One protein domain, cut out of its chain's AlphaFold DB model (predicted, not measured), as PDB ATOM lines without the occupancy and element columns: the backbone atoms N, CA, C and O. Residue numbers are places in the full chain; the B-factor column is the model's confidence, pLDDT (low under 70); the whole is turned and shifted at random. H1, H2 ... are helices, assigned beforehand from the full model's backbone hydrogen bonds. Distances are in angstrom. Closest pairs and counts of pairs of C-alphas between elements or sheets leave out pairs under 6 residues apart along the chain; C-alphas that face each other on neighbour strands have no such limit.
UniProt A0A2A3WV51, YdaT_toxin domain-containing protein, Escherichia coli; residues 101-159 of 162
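This is residues 101 to 159 of the 162 residues of the protein "YdaT_toxin domain-containing protein" of Escherichia coli (UniProt A0A2A3WV51). Three helices follow each other with sharp turns between them: the short H1 and H2 make a corner, and the longer H3 leads away from them as an arm whose last part, with the two residues after it, residues 153 to 159, sticks out. Before the helices, a long looped stretch with no named element, residues 101 to 123, runs out to Met 110 and folds back to enter H1. The printed part has 59 residues with three named helices, in the order H1, H2, H3, and no named strand; the class is all helix, with 31 residues in named helices. The whole is compact, with a radius of gyration of the C-alphas of 11.8 A, and the C-alphas span 33 by 25 by 18 A.

Start at C-alpha 101 at (131.315, 177.444, 154.559) and go along the unnamed stretch past C-alpha 110 at (141.182, 174.295, 162.918) to residue 123. Find C-alpha 124 at (121.780, 168.310, 152.387), where H1 begins; it holds residues 124 to 132 and measures 12.1 A from first to last C-alpha. Next look at residues 134 to 141, which are H2, 10.5 A from first to last C-alpha. Last comes H3, residues 144 to 157, the longest helix with 14 residues; it runs 19.8 A to C-alpha 157 at (121.762, 191.223, 140.819).

Look first at H1 and H2, which touch only at the corner by their tight link of one residue. Their closest C-alphas are those of Leu 130 and Phe 137, 5.4 A apart. Their lines stand at a steep tilt of 48 degrees, and they run opposite ways. Go on through the tight link of two residues to H3, which is close to H2 but not clearly touching. The closest C-alphas of H2 and H3 are those of Glu 138 and Gln 144, 6.7 A apart. These two helices run the same way at a steep tilt of 49 degrees. H1 and H3 are apart. In the backbones of H1, H2 and H3, every O i to N i+4 pair is within hydrogen-bond range.

The two C-alphas farthest apart are those of Met 110 and Ile 158, at 34.5 A, while the first and last printed C-alphas, of His 101 and Gly 159, are 22.0 A apart. At the end you will find residues 153 to 159, of which 153 to 157 belong to H3, and this stretch stands free. The printed part has no cut, and both links between helices are tight. Read the B-factor column for the model's confidence: the mean pLDDT of the printed part is 91.0, and no printed residue is under 70.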
ATOM      1  N   HIS A 101     130.238 176.449 154.559       92.94
ATOM      2  CA  HIS A 101     131.315 177.444 154.559       92.94
ATOM      3  C   HIS A 101     132.468 177.008 153.656       92.94
ATOM      4  O   HIS A 101     132.866 175.849 153.705       92.94
ATOM      5  N   LEU A 102     133.050 177.952 152.912       93.88
ATOM      6  CA  LEU A 102     134.242 177.720 152.092       93.88
ATOM      7  C   LEU A 102     135.361 177.037 152.898       93.88
ATOM      8  O   LEU A 102     135.816 177.572 153.915       93.88
ATOM      9  N   ILE A 103     135.856 175.900 152.407       91.50
ATOM     10  CA  ILE A 103     136.979 175.164 153.005       91.50
ATOM     11  C   ILE A 103     138.199 175.151 152.078       91.50
ATOM     12  O   ILE A 103     138.073 175.250 150.865       91.50
ATOM     13  N   GLY A 104     139.405 175.033 152.643       88.50
ATOM     14  CA  GLY A 104     140.634 174.823 151.858       88.50
ATOM     15  C   GLY A 104     141.254 176.066 151.199       88.50
ATOM     16  O   GLY A 104     142.282 175.943 150.544       88.50
ATOM     17  N   HIS A 105     140.704 177.266 151.418       89.12
ATOM     18  CA  HIS A 105     141.174 178.519 150.790       89.12
ATOM     19  C   HIS A 105     141.721 179.565 151.779       89.12
ATOM     20  O   HIS A 105     141.680 180.765 151.517       89.12
ATOM     21  N   GLY A 106     142.192 179.136 152.954       86.88
ATOM     22  CA  GLY A 106     142.784 180.033 153.959       86.88
ATOM     23  C   GLY A 106     141.806 181.019 154.614       86.88
ATOM     24  O   GLY A 106     142.230 181.872 155.384       86.88
ATOM     25  N   GLN A 107     140.504 180.899 154.337       84.56
ATOM     26  CA  GLN A 107     139.449 181.709 154.956       84.56
ATOM     27  C   GLN A 107     138.996 181.164 156.320       84.56
ATOM     28  O   GLN A 107     138.174 181.786 156.979       84.56
ATOM     29  N   GLY A 108     139.540 180.027 156.762       77.38
ATOM     30  CA  GLY A 108     139.257 179.388 158.048       77.38
ATOM     31  C   GLY A 108     140.458 178.580 158.554       77.38
ATOM     32  O   GLY A 108     141.513 178.553 157.921       77.38
ATOM     33  N   GLY A 109     140.302 177.925 159.704       77.31
ATOM     34  CA  GLY A 109     141.346 177.170 160.397       77.31
ATOM     35  C   GLY A 109     140.770 176.048 161.262       77.31
ATOM     36  O   GLY A 109     139.586 175.727 161.199       77.31
ATOM     37  N   MET A 110     141.615 175.411 162.074       78.88
ATOM     38  CA  MET A 110     141.182 174.295 162.918       78.88
ATOM     39  C   MET A 110     140.128 174.762 163.932       78.88
ATOM     40  O   MET A 110     140.421 175.567 164.812       78.88
ATOM     41  N   GLY A 111     138.898 174.263 163.790       77.12
ATOM     42  CA  GLY A 111     137.766 174.646 164.636       77.12
ATOM     43  C   GLY A 111     137.145 176.009 164.311       77.12
ATOM     44  O   GLY A 111     136.285 176.463 165.063       77.12
ATOM     45  N   THR A 112     137.542 176.663 163.213       82.75
ATOM     46  CA  THR A 112     136.958 177.939 162.775       82.75
ATOM     47  C   THR A 112     136.354 177.826 161.378       82.75
ATOM     48  O   THR A 112     136.814 177.054 160.538       82.75
ATOM     49  N   LYS A 113     135.289 178.595 161.136       84.69
ATOM     50  CA  LYS A 113     134.587 178.662 159.849       84.69
ATOM     51  C   LYS A 113     135.034 179.881 159.046       84.69
ATOM     52  O   LYS A 113     135.461 180.876 159.632       84.69
ATOM     53  N   ALA A 114     134.894 179.806 157.725       91.19
ATOM     54  CA  ALA A 114     135.018 180.980 156.873       91.19
ATOM     55  C   ALA A 114     133.951 182.030 157.200       91.19
ATOM     56  O   ALA A 114     132.928 181.720 157.814       91.19
ATOM     57  N   HIS A 115     134.196 183.272 156.777       90.31
ATOM     58  CA  HIS A 115     133.234 184.362 156.919       90.31
ATOM     59  C   HIS A 115     131.852 183.954 156.377       90.31
ATOM     60  O   HIS A 115     131.768 183.277 155.355       90.31
ATOM     61  N   ASP A 116     130.767 184.399 157.021       90.12
ATOM     62  CA  ASP A 116     129.388 184.007 156.670       90.12
ATOM     63  C   ASP A 116     128.955 184.469 155.264       90.12
ATOM     64  O   ASP A 116     127.977 183.971 154.718       90.12
ATOM     65  N   LEU A 117     129.709 185.387 154.652       89.88
ATOM     66  CA  LEU A 117     129.540 185.782 153.248       89.88
ATOM     67  C   LEU A 117     130.033 184.702 152.267       89.88
ATOM     68  O   LEU A 117     129.547 184.621 151.144       89.88
ATOM     69  N   PHE A 118     130.994 183.870 152.674       92.38
ATOM     70  CA  PHE A 118     131.597 182.823 151.846       92.38
ATOM     71  C   PHE A 118     130.933 181.477 152.124       92.38
ATOM     72  O   PHE A 118     131.580 180.511 152.541       92.38
ATOM     73  N   VAL A 119     129.617 181.448 151.907       91.56
ATOM     74  CA  VAL A 119     128.784 180.261 152.075       91.56
ATOM     75  C   VAL A 119     128.124 179.847 150.767       91.56
ATOM     76  O   VAL A 119     127.703 180.683 149.970       91.56
ATOM     77  N   LEU A 120     128.000 178.538 150.574       89.88
ATOM     78  CA  LEU A 120     127.239 177.930 149.492       89.88
ATOM     79  C   LEU A 120     125.911 177.393 150.034       89.88
ATOM     80  O   LEU A 120     125.916 176.528 150.918       89.88
ATOM     81  N   PRO A 121     124.760 177.850 149.509       86.75
ATOM     82  CA  PRO A 121     123.479 177.237 149.822       86.75
ATOM     83  C   PRO A 121     123.355 175.909 149.062       86.75
ATOM     84  O   PRO A 121     122.858 175.857 147.938       86.75
ATOM     85  N   LEU A 122     123.829 174.824 149.670       90.62
ATOM     86  CA  LEU A 122     123.720 173.470 149.123       90.62
ATOM     87  C   LEU A 122     122.518 172.745 149.723       90.62
ATOM     88  O   LEU A 122     122.188 172.964 150.884       90.62
ATOM     89  N   CYS A 123     121.889 171.833 148.977       89.75
ATOM     90  CA  CYS A 123     120.985 170.852 149.582       89.75
ATOM     91  C   CYS A 123     121.771 169.902 150.497       89.75
ATOM     92  O   CYS A 123     122.981 169.733 150.333       89.75
ATOM     93  N   ARG A 124     121.103 169.225 151.442       87.50
ATOM     94  CA  ARG A 124     121.780 168.310 152.387       87.50
ATOM     95  C   ARG A 124     122.624 167.246 151.679       87.50
ATOM     96  O   ARG A 124     123.696 166.885 152.157       87.50
ATOM     97  N   LYS A 125     122.155 166.742 150.539       87.06
ATOM     98  CA  LYS A 125     122.882 165.744 149.752       87.06
ATOM     99  C   LYS A 125     124.175 166.318 149.168       87.06
ATOM    100  O   LYS A 125     125.222 165.725 149.393       87.06
ATOM    101  N   HIS A 126     124.112 167.459 148.479       91.50
ATOM    102  CA  HIS A 126     125.296 168.119 147.917       91.50
ATOM    103  C   HIS A 126     126.254 168.608 149.008       91.50
ATOM    104  O   HIS A 126     127.462 168.474 148.857       91.50
ATOM    105  N   HIS A 127     125.723 169.087 150.136       92.81
ATOM    106  CA  HIS A 127     126.510 169.427 151.319       92.81
ATOM    107  C   HIS A 127     127.345 168.226 151.788       92.81
ATOM    108  O   HIS A 127     128.558 168.322 151.962       92.81
ATOM    109  N   ASN A 128     126.705 167.064 151.940       91.06
ATOM    110  CA  ASN A 128     127.393 165.839 152.339       91.06
ATOM    111  C   ASN A 128     128.356 165.323 151.255       91.06
ATOM    112  O   ASN A 128     129.421 164.825 151.606       91.06
ATOM    113  N   GLU A 129     128.002 165.431 149.968       93.94
ATOM    114  CA  GLU A 129     128.864 165.049 148.833       93.94
ATOM    115  C   GLU A 129     130.181 165.839 148.876       93.94
ATOM    116  O   GLU A 129     131.247 165.228 148.867       93.94
ATOM    117  N   LEU A 130     130.109 167.162 149.060       94.50
ATOM    118  CA  LEU A 130     131.281 168.037 149.162       94.50
ATOM    119  C   LEU A 130     132.155 167.703 150.381       94.50
ATOM    120  O   LEU A 130     133.374 167.592 150.256       94.50
ATOM    121  N   HIS A 131     131.547 167.490 151.554       93.69
ATOM    122  CA  HIS A 131     132.292 167.090 152.755       93.69
ATOM    123  C   HIS A 131     132.879 165.674 152.682       93.69
ATOM    124  O   HIS A 131     133.806 165.370 153.430       93.69
ATOM    125  N   THR A 132     132.338 164.806 151.825       95.94
ATOM    126  CA  THR A 132     132.849 163.441 151.635       95.94
ATOM    127  C   THR A 132     134.066 163.437 150.718       95.94
ATOM    128  O   THR A 132     135.068 162.811 151.048       95.94
ATOM    129  N   ASP A 133     133.981 164.127 149.580       95.94
ATOM    130  CA  ASP A 133     135.069 164.235 148.609       95.94
ATOM    131  C   ASP A 133     134.977 165.576 147.875       95.94
ATOM    132  O   ASP A 133     134.223 165.750 146.913       95.94
ATOM    133  N   THR A 134     135.746 166.548 148.361       94.75
ATOM    134  CA  THR A 134     135.738 167.909 147.822       94.75
ATOM    135  C   THR A 134     136.257 167.946 146.385       94.75
ATOM    136  O   THR A 134     135.709 168.682 145.572       94.75
ATOM    137  N   VAL A 135     137.253 167.122 146.039       95.25
ATOM    138  CA  VAL A 135     137.842 167.113 144.690       95.25
ATOM    139  C   VAL A 135     136.825 166.588 143.681       95.25
ATOM    140  O   VAL A 135     136.535 167.264 142.697       95.25
ATOM    141  N   ALA A 136     136.209 165.435 143.959       96.38
ATOM    142  CA  ALA A 136     135.201 164.861 143.069       96.38
ATOM    143  C   ALA A 136     133.955 165.756 142.935       96.38
ATOM    144  O   ALA A 136     133.345 165.828 141.865       96.38
ATOM    145  N   PHE A 137     133.567 166.449 144.012       95.88
ATOM    146  CA  PHE A 137     132.489 167.434 143.965       95.88
ATOM    147  C   PHE A 137     132.841 168.604 143.036       95.88
ATOM    148  O   PHE A 137     132.054 168.944 142.150       95.88
ATOM    149  N   GLU A 138     134.020 169.205 143.212       96.06
ATOM    150  CA  GLU A 138     134.445 170.368 142.430       96.06
ATOM    151  C   GLU A 138     134.655 170.037 140.946       96.06
ATOM    152  O   GLU A 138     134.267 170.829 140.088       96.06
ATOM    153  N   GLU A 139     135.168 168.847 140.617       96.56
ATOM    154  CA  GLU A 139     135.267 168.372 139.228       96.56
ATOM    155  C   GLU A 139     133.897 168.264 138.542       96.56
ATOM    156  O   GLU A 139     133.769 168.481 137.336       96.56
ATOM    157  N   LYS A 140     132.859 167.925 139.310       95.69
ATOM    158  CA  LYS A 140     131.515 167.664 138.792       95.69
ATOM    159  C   LYS A 140     130.649 168.916 138.680       95.69
ATOM    160  O   LYS A 140     129.861 169.014 137.740       95.69
ATOM    161  N   TYR A 141     130.750 169.835 139.639       94.88
ATOM    162  CA  TYR A 141     129.854 170.994 139.738       94.88
ATOM    163  C   TYR A 141     130.555 172.346 139.538       94.88
ATOM    164  O   TYR A 141     129.867 173.354 139.368       94.88
ATOM    165  N   GLY A 142     131.890 172.375 139.517       95.81
ATOM    166  CA  GLY A 142     132.707 173.589 139.552       95.81
ATOM    167  C   GLY A 142     133.306 173.838 140.940       95.81
ATOM    168  O   GLY A 142     132.813 173.326 141.948       95.81
ATOM    169  N   SER A 143     134.379 174.632 140.993       95.75
ATOM    170  CA  SER A 143     135.092 174.914 142.252       95.75
ATOM    171  C   SER A 143     134.205 175.633 143.273       95.75
ATOM    172  O   SER A 143     133.322 176.410 142.894       95.75
ATOM    173  N   GLN A 144     134.474 175.458 144.573       95.31
ATOM    174  CA  GLN A 144     133.744 176.190 145.616       95.31
ATOM    175  C   GLN A 144     133.774 177.707 145.386       95.31
ATOM    176  O   GLN A 144     132.744 178.368 145.508       95.31
ATOM    177  N   LEU A 145     134.935 178.258 145.014       95.00
ATOM    178  CA  LEU A 145     135.091 179.685 144.725       95.00
ATOM    179  C   LEU A 145     134.180 180.135 143.581       95.00
ATOM    180  O   LEU A 145     133.469 181.125 143.720       95.00
ATOM    181  N   GLU A 146     134.171 179.401 142.469       95.56
ATOM    182  CA  GLU A 146     133.322 179.711 141.317       95.56
ATOM    183  C   GLU A 146     131.835 179.692 141.683       95.56
ATOM    184  O   GLU A 146     131.088 180.601 141.314       95.56
ATOM    185  N   LEU A 147     131.403 178.678 142.433       94.88
ATOM    186  CA  LEU A 147     130.020 178.565 142.883       94.88
ATOM    187  C   LEU A 147     129.637 179.717 143.829       94.88
ATOM    188  O   LEU A 147     128.538 180.261 143.700       94.88
ATOM    189  N   ILE A 148     130.540 180.134 144.728       94.56
ATOM    190  CA  ILE A 148     130.313 181.269 145.636       94.56
ATOM    191  C   ILE A 148     130.218 182.568 144.840       94.56
ATOM    192  O   ILE A 148     129.291 183.340 145.070       94.56
ATOM    193  N   PHE A 149     131.119 182.801 143.881       93.81
ATOM    194  CA  PHE A 149     131.069 183.993 143.032       93.81
ATOM    195  C   PHE A 149     129.749 184.079 142.269       93.81
ATOM    196  O   PHE A 149     129.064 185.093 142.352       93.81
ATOM    197  N   ARG A 150     129.324 182.987 141.622       93.25
ATOM    198  CA  ARG A 150     128.029 182.933 140.923       93.25
ATOM    199  C   ARG A 150     126.853 183.207 141.865       93.25
ATOM    200  O   ARG A 150     125.891 183.868 141.471       93.25
ATOM    201  N   PHE A 151     126.911 182.695 143.094       91.44
ATOM    202  CA  PHE A 151     125.874 182.929 144.097       91.44
ATOM    203  C   PHE A 151     125.825 184.394 144.551       91.44
ATOM    204  O   PHE A 151     124.747 184.991 144.548       91.44
ATOM    205  N   ILE A 152     126.974 184.989 144.883       93.25
ATOM    206  CA  ILE A 152     127.079 186.397 145.288       93.25
ATOM    207  C   ILE A 152     126.646 187.318 144.143       93.25
ATOM    208  O   ILE A 152     125.836 188.215 144.370       93.25
ATOM    209  N   ASP A 153     127.094 187.061 142.913       93.50
ATOM    210  CA  ASP A 153     126.689 187.825 141.727       93.50
ATOM    211  C   ASP A 153     125.170 187.793 141.545       93.50
ATOM    212  O   ASP A 153     124.536 188.825 141.307       93.50
ATOM    213  N   ARG A 154     124.548 186.618 141.714       90.50
ATOM    214  CA  ARG A 154     123.090 186.492 141.658       90.50
ATOM    215  C   ARG A 154     122.416 187.270 142.785       90.50
ATOM    216  O   ARG A 154     121.413 187.926 142.517       90.50
ATOM    217  N   ALA A 155     122.936 187.190 144.008       90.81
ATOM    218  CA  ALA A 155     122.401 187.882 145.177       90.81
ATOM    219  C   ALA A 155     122.458 189.415 145.016       90.81
ATOM    220  O   ALA A 155     121.473 190.107 145.281       90.81
ATOM    221  N   LEU A 156     123.569 189.939 144.494       92.56
ATOM    222  CA  LEU A 156     123.716 191.349 144.132       92.56
ATOM    223  C   LEU A 156     122.741 191.743 143.016       92.56
ATOM    224  O   LEU A 156     122.034 192.740 143.139       92.56
ATOM    225  N   ALA A 157     122.635 190.934 141.957       90.44
ATOM    226  CA  ALA A 157     121.762 191.223 140.819       90.44
ATOM    227  C   ALA A 157     120.271 191.309 141.191       90.44
ATOM    228  O   ALA A 157     119.517 192.024 140.532       90.44
ATOM    229  N   ILE A 158     119.836 190.590 142.231       88.56
ATOM    230  CA  ILE A 158     118.456 190.655 142.744       88.56
ATOM    231  C   ILE A 158     118.287 191.647 143.908       88.56
ATOM    232  O   ILE A 158     117.182 191.770 144.433       88.56
ATOM    233  N   GLY A 159     119.356 192.338 144.320       88.00
ATOM    234  CA  GLY A 159     119.321 193.390 145.339       88.00
ATOM    235  C   GLY A 159     119.148 192.906 146.780       88.00
ATOM    236  O   GLY A 159     118.658 193.669 147.610       88.00
TER     237      GLY A 159